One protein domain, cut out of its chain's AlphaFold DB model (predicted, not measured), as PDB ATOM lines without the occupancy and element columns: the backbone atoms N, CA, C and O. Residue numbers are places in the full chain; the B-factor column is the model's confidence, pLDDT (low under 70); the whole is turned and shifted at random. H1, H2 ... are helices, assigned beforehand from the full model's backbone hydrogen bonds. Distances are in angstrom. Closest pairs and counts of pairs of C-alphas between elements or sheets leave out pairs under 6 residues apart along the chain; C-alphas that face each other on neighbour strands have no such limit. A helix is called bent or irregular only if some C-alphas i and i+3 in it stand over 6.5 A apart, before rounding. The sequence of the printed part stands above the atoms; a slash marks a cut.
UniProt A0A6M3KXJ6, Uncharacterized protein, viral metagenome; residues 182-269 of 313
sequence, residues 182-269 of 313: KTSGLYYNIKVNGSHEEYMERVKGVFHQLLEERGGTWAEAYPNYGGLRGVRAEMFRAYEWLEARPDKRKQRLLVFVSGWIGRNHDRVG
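What this domain is: This is residues 182 to 269 of the 313 residues of an uncharacterized protein of viral metagenome (UniProt A0A6M3KXJ6). What shape do these coordinates make? Two helices, H1 and H2, lie side by side as a helical hairpin, and a third, H3, crosses one face of that pair at a steep tilt. The longer helix, H1, has a kink of 60 degrees near residue 214, and residues 182 to 195, a stretch with no named element, lead into its other end. What is the make-up? The printed part has 88 residues with three named helices, in the order H1, H2, H3, and no named strand; the class is all helix. How large is it? It is compact, with a radius of gyration of the C-alphas of 12.9 A, and it spans 38 by 28 by 17 A.

How they stand to each other: How do the first two helices stand to each other? H1, residues 196 to 221, and H2, residues 228 to 243, touch and form a hairpin, with a shallow tilt of 24 degrees, opposite ways. Their closest C-alphas, those of Ala 219 and Leu 228, are 5.0 A apart. Where does the third helix stand? H3, residues 253 to 268, touches H2 at a steep tilt of 62 degrees, opposite ways, through residues 257 to 264 of H3 and 231 to 238 of H2; the closest C-alphas, of Glu 234 and Ile 261, are 6.6 A apart. H3 touches H1 with residues 253 to 254 alone, at a steep tilt of 55 degrees, the same way; the closest C-alphas, of Leu 210 and Leu 254, are 7.3 A apart. The helix packing is mostly crossed, but only just: 1 of the 3 pairs is at a shallow tilt. What do the backbone N and O atoms show? In H2 every O i to N i+4 pair is within hydrogen-bond range, against 20 of 22 in H1 and 9 of 12 in H3.

Where its parts are: Where does the first helix run? H1 begins at C-alpha 196, (-65.737, -43.940, 73.991), and measures 32.2 A from first to last C-alpha. It is irregular: C-alphas 213 and 216 are 7.6 A apart. Where are the other two? H2 measures 22.5 A and begins at C-alpha 228, (-91.314, -31.531, 77.570). H3 measures 22.7 A and ends at C-alpha 268, (-86.975, -29.559, 91.679); it is neither bent nor irregular, but only just, with C-alphas 263 and 266 at 6.1 A.

The domain as a whole: How far does it reach? The two C-alphas farthest apart, those of Gly 194 and Gly 269, are 39.6 A from each other. Is the printed part whole? It has no cut, and the links H1 to H2 and H2 to H3 are short, with 6 and 9 residues. Where is the model's confidence low? The mean pLDDT of the printed part is 79.8; residues 182 to 187 and 265 to 269 are under 70.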
ATOM      1  N   LYS A 182     -94.701 -52.904  79.284       43.59
ATOM      2  CA  LYS A 182     -93.822 -53.972  78.794       43.59
ATOM      3  C   LYS A 182     -92.669 -53.331  78.021       43.59
ATOM      4  O   LYS A 182     -92.796 -53.043  76.836       43.59
ATOM      5  N   THR A 183     -91.527 -53.107  78.665       50.16
ATOM      6  CA  THR A 183     -90.328 -52.648  77.949       50.16
ATOM      7  C   THR A 183     -89.860 -53.754  77.001       50.16
ATOM      8  O   THR A 183     -89.445 -54.818  77.473       50.16
ATOM      9  N   SER A 184     -89.886 -53.524  75.688       46.84
ATOM     10  CA  SER A 184     -89.193 -54.365  74.706       46.84
ATOM     11  C   SER A 184     -87.684 -54.218  74.938       46.84
ATOM     12  O   SER A 184     -86.991 -53.396  74.346       46.84
ATOM     13  N   GLY A 185     -87.159 -54.988  75.894       50.19
ATOM     14  CA  GLY A 185     -85.819 -54.828  76.465       50.19
ATOM     15  C   GLY A 185     -84.647 -55.028  75.498       50.19
ATOM     16  O   GLY A 185     -83.518 -55.077  75.968       50.19
ATOM     17  N   LEU A 186     -84.894 -55.157  74.193       50.38
ATOM     18  CA  LEU A 186     -83.901 -55.322  73.133       50.38
ATOM     19  C   LEU A 186     -83.537 -53.999  72.436       50.38
ATOM     20  O   LEU A 186     -82.374 -53.829  72.086       50.38
ATOM     21  N   TYR A 187     -84.469 -53.049  72.286       60.19
ATOM     22  CA  TYR A 187     -84.265 -51.853  71.445       60.19
ATOM     23  C   TYR A 187     -83.294 -50.824  72.039       60.19
ATOM     24  O   TYR A 187     -82.598 -50.126  71.312       60.19
ATOM     25  N   TYR A 188     -83.189 -50.774  73.369       71.25
ATOM     26  CA  TYR A 188     -82.409 -49.758  74.088       71.25
ATOM     27  C   TYR A 188     -81.135 -50.298  74.742       71.25
ATOM     28  O   TYR A 188     -80.547 -49.643  75.614       71.25
ATOM     29  N   ASN A 189     -80.728 -51.509  74.351       80.81
ATOM     30  CA  ASN A 189     -79.491 -52.116  74.809       80.81
ATOM     31  C   ASN A 189     -78.349 -51.754  73.866       80.81
ATOM     32  O   ASN A 189     -78.349 -52.150  72.703       80.81
ATOM     33  N   ILE A 190     -77.332 -51.081  74.392       80.75
ATOM     34  CA  ILE A 190     -76.117 -50.788  73.637       80.75
ATOM     35  C   ILE A 190     -74.965 -51.680  74.093       80.75
ATOM     36  O   ILE A 190     -74.730 -51.889  75.287       80.75
ATOM     37  N   LYS A 191     -74.221 -52.218  73.123       79.50
ATOM     38  CA  LYS A 191     -72.948 -52.894  73.393       79.50
ATOM     39  C   LYS A 191     -71.934 -51.839  73.844       79.50
ATOM     40  O   LYS A 191     -71.751 -50.840  73.156       79.50
ATOM     41  N   VAL A 192     -71.262 -52.084  74.969       78.94
ATOM     42  CA  VAL A 192     -70.265 -51.165  75.565       78.94
ATOM     43  C   VAL A 192     -68.855 -51.310  74.981       78.94
ATOM     44  O   VAL A 192     -67.938 -50.618  75.422       78.94
ATOM     45  N   ASN A 193     -68.691 -52.194  73.997       76.50
ATOM     46  CA  ASN A 193     -67.431 -52.437  73.300       76.50
ATOM     47  C   ASN A 193     -67.145 -51.304  72.303       76.50
ATOM     48  O   ASN A 193     -68.087 -50.762  71.721       76.50
ATOM     49  N   GLY A 194     -65.863 -51.028  72.066       82.69
ATOM     50  CA  GLY A 194     -65.406 -49.970  71.159       82.69
ATOM     51  C   GLY A 194     -64.865 -48.742  71.890       82.69
ATOM     52  O   GLY A 194     -64.766 -48.719  73.129       82.69
ATOM     53  N   SER A 195     -64.494 -47.722  71.119       88.00
ATOM     54  CA  SER A 195     -64.008 -46.448  71.654       88.00
ATOM     55  C   SER A 195     -65.112 -45.723  72.439       88.00
ATOM     56  O   SER A 195     -66.296 -46.062  72.363       88.00
ATOM     57  N   HIS A 196     -64.736 -44.745  73.271       85.25
ATOM     58  CA  HIS A 196     -65.737 -43.940  73.991       85.25
ATOM     59  C   HIS A 196     -66.593 -43.125  73.025       85.25
ATOM     60  O   HIS A 196     -67.797 -43.013  73.215       85.25
ATOM     61  N   GLU A 197     -65.980 -42.639  71.956       83.62
ATOM     62  CA  GLU A 197     -66.637 -41.884  70.897       83.62
ATOM     63  C   GLU A 197     -67.682 -42.734  70.155       83.62
ATOM     64  O   GLU A 197     -68.837 -42.330  70.044       83.62
ATOM     65  N   GLU A 198     -67.341 -43.973  69.776       83.62
ATOM     66  CA  GLU A 198     -68.281 -44.923  69.157       83.62
ATOM     67  C   GLU A 198     -69.450 -45.279  70.087       83.62
ATOM     68  O   GLU A 198     -70.590 -45.461  69.649       83.62
ATOM     69  N   TYR A 199     -69.171 -45.403  71.387       89.25
ATOM     70  CA  TYR A 199     -70.199 -45.607  72.400       89.25
ATOM     71  C   TYR A 199     -71.121 -44.384  72.497       89.25
ATOM     72  O   TYR A 199     -72.341 -44.553  72.487       89.25
ATOM     73  N   MET A 200     -70.567 -43.170  72.552       88.56
ATOM     74  CA  MET A 200     -71.345 -41.937  72.675       88.56
ATOM     75  C   MET A 200     -72.203 -41.656  71.438       88.56
ATOM     76  O   MET A 200     -73.341 -41.220  71.599       88.56
ATOM     77  N   GLU A 201     -71.749 -42.010  70.235       85.69
ATOM     78  CA  GLU A 201     -72.565 -41.885  69.018       85.69
ATOM     79  C   GLU A 201     -73.803 -42.800  69.067       85.69
ATOM     80  O   GLU A 201     -74.924 -42.391  68.752       85.69
ATOM     81  N   ARG A 202     -73.648 -44.028  69.583       86.31
ATOM     82  CA  ARG A 202     -74.783 -44.940  69.820       86.31
ATOM     83  C   ARG A 202     -75.714 -44.429  70.918       86.31
ATOM     84  O   ARG A 202     -76.933 -44.531  70.784       86.31
ATOM     85  N   VAL A 203     -75.154 -43.887  72.002       87.31
ATOM     86  CA  VAL A 203     -75.928 -43.271  73.093       87.31
ATOM     87  C   VAL A 203     -76.764 -42.115  72.561       87.31
ATOM     88  O   VAL A 203     -77.947 -42.034  72.881       87.31
ATOM     89  N   LYS A 204     -76.178 -41.254  71.726       86.56
ATOM     90  CA  LYS A 204     -76.847 -40.103  71.121       86.56
ATOM     91  C   LYS A 204     -78.084 -40.531  70.333       86.56
ATOM     92  O   LYS A 204     -79.170 -40.024  70.605       86.56
ATOM     93  N   GLY A 205     -77.954 -41.519  69.443       83.56
ATOM     94  CA  GLY A 205     -79.089 -42.065  68.685       83.56
ATOM     95  C   GLY A 205     -80.211 -42.601  69.583       83.56
ATOM     96  O   GLY A 205     -81.382 -42.284  69.382       83.56
ATOM     97  N   VAL A 206     -79.858 -43.336  70.642       86.19
ATOM     98  CA  VAL A 206     -80.839 -43.863  71.603       86.19
ATOM     99  C   VAL A 206     -81.516 -42.755  72.416       86.19
ATOM    100  O   VAL A 206     -82.715 -42.829  72.668       86.19
ATOM    101  N   PHE A 207     -80.789 -41.717  72.831       88.38
ATOM    102  CA  PHE A 207     -81.372 -40.591  73.566       88.38
ATOM    103  C   PHE A 207     -82.381 -39.816  72.716       88.38
ATOM    104  O   PHE A 207     -83.406 -39.390  73.246       88.38
ATOM    105  N   HIS A 208     -82.125 -39.682  71.412       82.06
ATOM    106  CA  HIS A 208     -83.089 -39.119  70.468       82.06
ATOM    107  C   HIS A 208     -84.358 -39.964  70.383       82.06
ATOM    108  O   HIS A 208     -85.445 -39.438  70.603       82.06
ATOM    109  N   GLN A 209     -84.214 -41.272  70.160       83.81
ATOM    110  CA  GLN A 209     -85.355 -42.184  70.095       83.81
ATOM    111  C   GLN A 209     -86.178 -42.163  71.393       83.81
ATOM    112  O   GLN A 209     -87.402 -42.078  71.358       83.81
ATOM    113  N   LEU A 210     -85.514 -42.164  72.554       85.62
ATOM    114  CA  LEU A 210     -86.183 -42.067  73.852       85.62
ATOM    115  C   LEU A 210     -86.931 -40.745  74.028       85.62
ATOM    116  O   LEU A 210     -88.010 -40.733  74.614       85.62
ATOM    117  N   LEU A 211     -86.369 -39.632  73.556       84.44
ATOM    118  CA  LEU A 211     -87.026 -38.333  73.653       84.44
ATOM    119  C   LEU A 211     -88.270 -38.271  72.754       84.44
ATOM    120  O   LEU A 211     -89.285 -37.742  73.198       84.44
ATOM    121  N   GLU A 212     -88.205 -38.829  71.541       80.88
ATOM    122  CA  GLU A 212     -89.349 -38.915  70.618       80.88
ATOM    123  C   GLU A 212     -90.452 -39.829  71.162       80.88
ATOM    124  O   GLU A 212     -91.604 -39.415  71.252       80.88
ATOM    125  N   GLU A 213     -90.106 -41.049  71.578       82.12
ATOM    126  CA  GLU A 213     -91.097 -42.042  72.002       82.12
ATOM    127  C   GLU A 213     -91.668 -41.766  73.401       82.12
ATOM    128  O   GLU A 213     -92.804 -42.138  73.685       82.12
ATOM    129  N   ARG A 214     -90.881 -41.173  74.311       83.12
ATOM    130  CA  ARG A 214     -91.209 -41.129  75.753       83.12
ATOM    131  C   ARG A 214     -91.145 -39.748  76.378       83.12
ATOM    132  O   ARG A 214     -91.564 -39.595  77.525       83.12
ATOM    133  N   GLY A 215     -90.647 -38.740  75.665       82.19
ATOM    134  CA  GLY A 215     -90.529 -37.384  76.196       82.19
ATOM    135  C   GLY A 215     -91.869 -36.827  76.678       82.19
ATOM    136  O   GLY A 215     -91.923 -36.231  77.754       82.19
ATOM    137  N   GLY A 216     -92.949 -37.066  75.923       80.00
ATOM    138  CA  GLY A 216     -94.312 -36.670  76.299       80.00
ATOM    139  C   GLY A 216     -94.800 -37.386  77.558       80.00
ATOM    140  O   GLY A 216     -95.176 -36.738  78.530       80.00
ATOM    141  N   THR A 217     -94.675 -38.714  77.601       84.31
ATOM    142  CA  THR A 217     -95.070 -39.522  78.766       84.31
ATOM    143  C   THR A 217     -94.307 -39.130  80.031       84.31
ATOM    144  O   THR A 217     -94.890 -39.058  81.110       84.31
ATOM    145  N   TRP A 218     -93.007 -38.835  79.935       85.88
ATOM    146  CA  TRP A 218     -92.247 -38.323  81.079       85.88
ATOM    147  C   TRP A 218     -92.644 -36.895  81.459       85.88
ATOM    148  O   TRP A 218     -92.643 -36.578  82.643       85.88
ATOM    149  N   ALA A 219     -93.009 -36.041  80.504       82.81
ATOM    150  CA  ALA A 219     -93.499 -34.698  80.808       82.81
ATOM    151  C   ALA A 219     -94.835 -34.729  81.568       82.81
ATOM    152  O   ALA A 219     -95.027 -33.938  82.487       82.81
ATOM    153  N   GLU A 220     -95.718 -35.665  81.218       82.31
ATOM    154  CA  GLU A 220     -96.986 -35.902  81.915       82.31
ATOM    155  C   GLU A 220     -96.777 -36.538  83.293       82.31
ATOM    156  O   GLU A 220     -97.369 -36.098  84.276       82.31
ATOM    157  N   ALA A 221     -95.900 -37.543  83.387       80.25
ATOM    158  CA  ALA A 221     -95.602 -38.228  84.644       80.25
ATOM    159  C   ALA A 221     -94.851 -37.338  85.650       80.25
ATOM    160  O   ALA A 221     -94.933 -37.568  86.856       80.25
ATOM    161  N   TYR A 222     -94.130 -36.323  85.165       81.19
ATOM    162  CA  TYR A 222     -93.316 -35.424  85.980       81.19
ATOM    163  C   TYR A 222     -93.591 -33.939  85.644       81.19
ATOM    164  O   TYR A 222     -92.708 -33.249  85.119       81.19
ATOM    165  N   PRO A 223     -94.782 -33.399  85.988       77.44
ATOM    166  CA  PRO A 223     -95.201 -32.041  85.607       77.44
ATOM    167  C   PRO A 223     -94.275 -30.933  86.124       77.44
ATOM    168  O   PRO A 223     -94.143 -29.877  85.502       77.44
ATOM    169  N   ASN A 224     -93.580 -31.192  87.237       75.50
ATOM    170  CA  ASN A 224     -92.661 -30.260  87.893       75.50
ATOM    171  C   ASN A 224     -91.464 -29.858  87.021       75.50
ATOM    172  O   ASN A 224     -90.812 -28.854  87.295       75.50
ATOM    173  N   TYR A 225     -91.188 -30.593  85.943       76.38
ATOM    174  CA  TYR A 225     -90.190 -30.189  84.958       76.38
ATOM    175  C   TYR A 225     -90.651 -29.060  84.026       76.38
ATOM    176  O   TYR A 225     -89.871 -28.608  83.192       76.38
ATOM    177  N   GLY A 226     -91.890 -28.572  84.129       78.12
ATOM    178  CA  GLY A 226     -92.398 -27.558  83.200       78.12
ATOM    179  C   GLY A 226     -92.595 -28.127  81.792       78.12
ATOM    180  O   GLY A 226     -92.302 -27.470  80.790       78.12
ATOM    181  N   GLY A 227     -93.053 -29.381  81.724       81.94
ATOM    182  CA  GLY A 227     -93.354 -30.095  80.488       81.94
ATOM    183  C   GLY A 227     -92.125 -30.618  79.734       81.94
ATOM    184  O   GLY A 227     -91.028 -30.775  80.280       81.94
ATOM    185  N   LEU A 228     -92.308 -30.883  78.437       81.75
ATOM    186  CA  LEU A 228     -91.314 -31.531  77.570       81.75
ATOM    187  C   LEU A 228     -89.966 -30.791  77.530       81.75
ATOM    188  O   LEU A 228     -88.912 -31.416  77.410       81.75
ATOM    189  N   ARG A 229     -89.978 -29.460  77.669       80.69
ATOM    190  CA  ARG A 229     -88.759 -28.640  77.661       80.69
ATOM    191  C   ARG A 229     -87.833 -28.973  78.833       80.69
ATOM    192  O   ARG A 229     -86.623 -29.059  78.624       80.69
ATOM    193  N   GLY A 230     -88.363 -29.167  80.040       80.62
ATOM    194  CA  GLY A 230     -87.531 -29.510  81.195       80.62
ATOM    195  C   GLY A 230     -87.101 -30.969  81.211       80.62
ATOM    196  O   GLY A 230     -85.949 -31.248  81.531       80.62
ATOM    197  N   VAL A 231     -87.962 -31.885  80.755       83.75
ATOM    198  CA  VAL A 231     -87.576 -33.292  80.545       83.75
ATOM    199  C   VAL A 231     -86.412 -33.386  79.559       83.75
ATOM    200  O   VAL A 231     -85.421 -34.066  79.823       83.75
ATOM    201  N   ARG A 232     -86.470 -32.627  78.458       84.38
ATOM    202  CA  ARG A 232     -85.375 -32.535  77.486       84.38
ATOM    203  C   ARG A 232     -84.080 -32.014  78.116       84.38
ATOM    204  O   ARG A 232     -83.013 -32.557  77.834       84.38
ATOM    205  N   ALA A 233     -84.161 -30.996  78.972       81.44
ATOM    206  CA  ALA A 233     -82.996 -30.458  79.675       81.44
ATOM    207  C   ALA A 233     -82.371 -31.485  80.638       81.44
ATOM    208  O   ALA A 233     -81.150 -31.602  80.709       81.44
ATOM    209  N   GLU A 234     -83.186 -32.274  81.339       86.38
ATOM    210  CA  GLU A 234     -82.700 -33.353  82.206       86.38
ATOM    211  C   GLU A 234     -82.063 -34.505  81.434       86.38
ATOM    212  O   GLU A 234     -81.016 -35.012  81.836       86.38
ATOM    213  N   MET A 235     -82.658 -34.907  80.310       87.00
ATOM    214  CA  MET A 235     -82.058 -35.915  79.437       87.00
ATOM    215  C   MET A 235     -80.710 -35.445  78.889       87.00
ATOM    216  O   MET A 235     -79.778 -36.240  78.802       87.00
ATOM    217  N   PHE A 236     -80.571 -34.155  78.583       84.75
ATOM    218  CA  PHE A 236     -79.292 -33.593  78.162       84.75
ATOM    219  C   PHE A 236     -78.244 -33.638  79.283       84.75
ATOM    220  O   PHE A 236     -77.135 -34.115  79.061       84.75
ATOM    221  N   ARG A 237     -78.613 -33.287  80.521       83.81
ATOM    222  CA  ARG A 237     -77.723 -33.452  81.686       83.81
ATOM    223  C   ARG A 237     -77.281 -34.906  81.885       83.81
ATOM    224  O   ARG A 237     -76.131 -35.167  82.232       83.81
ATOM    225  N   ALA A 238     -78.181 -35.865  81.659       86.12
ATOM    226  CA  ALA A 238     -77.851 -37.287  81.722       86.12
ATOM    227  C   ALA A 238     -76.855 -37.704  80.624       86.12
ATOM    228  O   ALA A 238     -75.990 -38.548  80.870       86.12
ATOM    229  N   TYR A 239     -76.971 -37.112  79.433       87.75
ATOM    230  CA  TYR A 239     -76.060 -37.328  78.311       87.75
ATOM    231  C   TYR A 239     -74.661 -36.769  78.606       87.75
ATOM    232  O   TYR A 239     -73.689 -37.521  78.552       87.75
ATOM    233  N   GLU A 240     -74.557 -35.504  79.022       82.88
ATOM    234  CA  GLU A 240     -73.278 -34.871  79.396       82.88
ATOM    235  C   GLU A 240     -72.580 -35.631  80.531       82.88
ATOM    236  O   GLU A 240     -71.359 -35.791  80.556       82.88
ATOM    237  N   TRP A 241     -73.360 -36.164  81.475       89.31
ATOM    238  CA  TRP A 241     -72.824 -36.980  82.556       89.31
ATOM    239  C   TRP A 241     -72.152 -38.265  82.056       89.31
ATOM    240  O   TRP A 241     -71.139 -38.671  82.634       89.31
ATOM    241  N   LEU A 242     -72.712 -38.910  81.023       87.25
ATOM    242  CA  LEU A 242     -72.122 -40.092  80.384       87.25
ATOM    243  C   LEU A 242     -70.891 -39.723  79.556       87.25
ATOM    244  O   LEU A 242     -69.899 -40.449  79.590       87.25
ATOM    245  N   GLU A 243     -70.944 -38.593  78.858       81.81
ATOM    246  CA  GLU A 243     -69.835 -38.081  78.057       81.81
ATOM    247  C   GLU A 243     -68.600 -37.814  78.925       81.81
ATOM    248  O   GLU A 243     -67.511 -38.303  78.621       81.81
ATOM    249  N   ALA A 244     -68.792 -37.151  80.068       80.50
ATOM    250  CA  ALA A 244     -67.737 -36.822  81.023       80.50
ATOM    251  C   ALA A 244     -67.207 -38.030  81.823       80.50
ATOM    252  O   ALA A 244     -66.249 -37.884  82.583       80.50
ATOM    253  N   ARG A 245     -67.831 -39.213  81.711       86.25
ATOM    254  CA  ARG A 245     -67.461 -40.413  82.487       86.25
ATOM    255  C   ARG A 245     -67.327 -41.659  81.607       86.25
ATOM    256  O   ARG A 245     -68.199 -42.537  81.642       86.25
ATOM    257  N   PRO A 246     -66.201 -41.795  80.879       86.25
ATOM    258  CA  PRO A 246     -65.936 -42.950  80.020       86.25
ATOM    259  C   PRO A 246     -65.948 -44.303  80.737       86.25
ATOM    260  O   PRO A 246     -66.197 -45.330  80.111       86.25
ATOM    261  N   ASP A 247     -65.714 -44.320  82.051       84.56
ATOM    262  CA  ASP A 247     -65.727 -45.507  82.908       84.56
ATOM    263  C   ASP A 247     -67.143 -45.924  83.356       84.56
ATOM    264  O   ASP A 247     -67.339 -47.020  83.887       84.56
ATOM    265  N   LYS A 248     -68.158 -45.069  83.157       86.69
ATOM    266  CA  LYS A 248     -69.534 -45.284  83.639       86.69
ATOM    267  C   LYS A 248     -70.533 -45.662  82.546       86.69
ATOM    268  O   LYS A 248     -71.740 -45.482  82.746       86.69
ATOM    269  N   ARG A 249     -70.058 -46.250  81.443       88.12
ATOM    270  CA  ARG A 249     -70.891 -46.713  80.319       88.12
ATOM    271  C   ARG A 249     -72.071 -47.568  80.782       88.12
ATOM    272  O   ARG A 249     -71.972 -48.377  81.710       88.12
ATOM    273  N   LYS A 250     -73.210 -47.394  80.120       88.62
ATOM    274  CA  LYS A 250     -74.477 -48.044  80.448       88.62
ATOM    275  C   LYS A 250     -74.941 -48.871  79.266       88.62
ATOM    276  O   LYS A 250     -75.039 -48.370  78.158       88.62
ATOM    277  N   GLN A 251     -75.270 -50.133  79.524       86.25
ATOM    278  CA  GLN A 251     -75.859 -51.003  78.506       86.25
ATOM    279  C   GLN A 251     -77.357 -50.735  78.342       86.25
ATOM    280  O   GLN A 251     -77.842 -50.689  77.225       86.25
ATOM    281  N   ARG A 252     -78.091 -50.530  79.445       86.44
ATOM    282  CA  ARG A 252     -79.557 -50.385  79.458       86.44
ATOM    283  C   ARG A 252     -79.952 -48.911  79.577       86.44
ATOM    284  O   ARG A 252     -80.205 -48.436  80.687       86.44
ATOM    285  N   LEU A 253     -79.973 -48.185  78.458       86.81
ATOM    286  CA  LEU A 253     -80.133 -46.724  78.474       86.81
ATOM    287  C   LEU A 253     -81.515 -46.260  78.931       86.81
ATOM    288  O   LEU A 253     -81.586 -45.327  79.724       86.81
ATOM    289  N   LEU A 254     -82.592 -46.952  78.549       85.81
ATOM    290  CA  LEU A 254     -83.942 -46.628  79.028       85.81
ATOM    291  C   LEU A 254     -84.015 -46.634  80.565       85.81
ATOM    292  O   LEU A 254     -84.468 -45.671  81.173       85.81
ATOM    293  N   VAL A 255     -83.490 -47.684  81.206       82.88
ATOM    294  CA  VAL A 255     -83.486 -47.808  82.678       82.88
ATOM    295  C   VAL A 255     -82.642 -46.705  83.318       82.88
ATOM    296  O   VAL A 255     -83.010 -46.153  84.354       82.88
ATOM    297  N   PHE A 256     -81.503 -46.379  82.702       90.25
ATOM    298  CA  PHE A 256     -80.646 -45.298  83.168       90.25
ATOM    299  C   PHE A 256     -81.363 -43.942  83.118       90.25
ATOM    300  O   PHE A 256     -81.385 -43.248  84.135       90.25
ATOM    301  N   VAL A 257     -81.967 -43.599  81.977       88.75
ATOM    302  CA  VAL A 257     -82.644 -42.315  81.748       88.75
ATOM    303  C   VAL A 257     -83.910 -42.194  82.596       88.75
ATOM    304  O   VAL A 257     -84.074 -41.191  83.282       88.75
ATOM    305  N   SER A 258     -84.761 -43.224  82.659       85.31
ATOM    306  CA  SER A 258     -85.949 -43.205  83.527       85.31
ATOM    307  C   SER A 258     -85.574 -43.025  84.996       85.31
ATOM    308  O   SER A 258     -86.167 -42.210  85.697       85.31
ATOM    309  N   GLY A 259     -84.538 -43.729  85.462       83.94
ATOM    310  CA  GLY A 259     -84.037 -43.546  86.819       83.94
ATOM    311  C   GLY A 259     -83.420 -42.161  87.045       83.94
ATOM    312  O   GLY A 259     -83.508 -41.635  88.149       83.94
ATOM    313  N   TRP A 260     -82.773 -41.576  86.034       89.06
ATOM    314  CA  TRP A 260     -82.220 -40.220  86.103       89.06
ATOM    315  C   TRP A 260     -83.314 -39.176  86.304       89.06
ATOM    316  O   TRP A 260     -83.249 -38.408  87.262       89.06
ATOM    317  N   ILE A 261     -84.336 -39.213  85.450       85.38
ATOM    318  CA  ILE A 261     -85.486 -38.308  85.502       85.38
ATOM    319  C   ILE A 261     -86.231 -38.486  86.831       85.38
ATOM    320  O   ILE A 261     -86.445 -37.517  87.547       85.38
ATOM    321  N   GLY A 262     -86.522 -39.723  87.244       81.31
ATOM    322  CA  GLY A 262     -87.204 -39.966  88.519       81.31
ATOM    323  C   GLY A 262     -86.450 -39.419  89.741       81.31
ATOM    324  O   GLY A 262     -87.068 -38.860  90.634       81.31
ATOM    325  N   ARG A 263     -85.111 -39.517  89.781       76.94
ATOM    326  CA  ARG A 263     -84.312 -39.010  90.918       76.94
ATOM    327  C   ARG A 263     -84.196 -37.492  90.962       76.94
ATOM    328  O   ARG A 263     -84.103 -36.918  92.043       76.94
ATOM    329  N   ASN A 264     -84.096 -36.851  89.802       73.38
ATOM    330  CA  ASN A 264     -83.942 -35.401  89.752       73.38
ATOM    331  C   ASN A 264     -85.285 -34.681  89.907       73.38
ATOM    332  O   ASN A 264     -85.276 -33.508  90.258       73.38
ATOM    333  N   HIS A 265     -86.409 -35.377  89.721       69.31
ATOM    334  CA  HIS A 265     -87.751 -34.832  89.907       69.31
ATOM    335  C   HIS A 265     -87.954 -34.340  91.344       69.31
ATOM    336  O   HIS A 265     -88.359 -33.199  91.564       69.31
ATOM    337  N   ASP A 266     -87.559 -35.155  92.322       60.31
ATOM    338  CA  ASP A 266     -87.731 -34.853  93.748       60.31
ATOM    339  C   ASP A 266     -86.863 -33.670  94.216       60.31
ATOM    340  O   ASP A 266     -87.109 -33.078  95.265       60.31
ATOM    341  N   ARG A 267     -85.859 -33.280  93.420       58.56
ATOM    342  CA  ARG A 267     -84.962 -32.152  93.710       58.56
ATOM    343  C   ARG A 267     -85.489 -30.810  93.208       58.56
ATOM    344  O   ARG A 267     -85.064 -29.781  93.724       58.56
ATOM    345  N   VAL A 268     -86.414 -30.801  92.246       53.50
ATOM    346  CA  VAL A 268     -86.975 -29.559  91.679       53.50
ATOM    347  C   VAL A 268     -87.910 -28.850  92.678       53.50
ATOM    348  O   VAL A 268     -88.102 -27.643  92.578       53.50
ATOM    349  N   GLY A 269     -88.433 -29.557  93.690       43.12
ATOM    350  CA  GLY A 269     -89.341 -28.998  94.706       43.12
ATOM    351  C   GLY A 269     -88.687 -28.438  95.978       43.12
ATOM    352  O   GLY A 269     -89.338 -27.705  96.717       43.12
TER     353      GLY A 269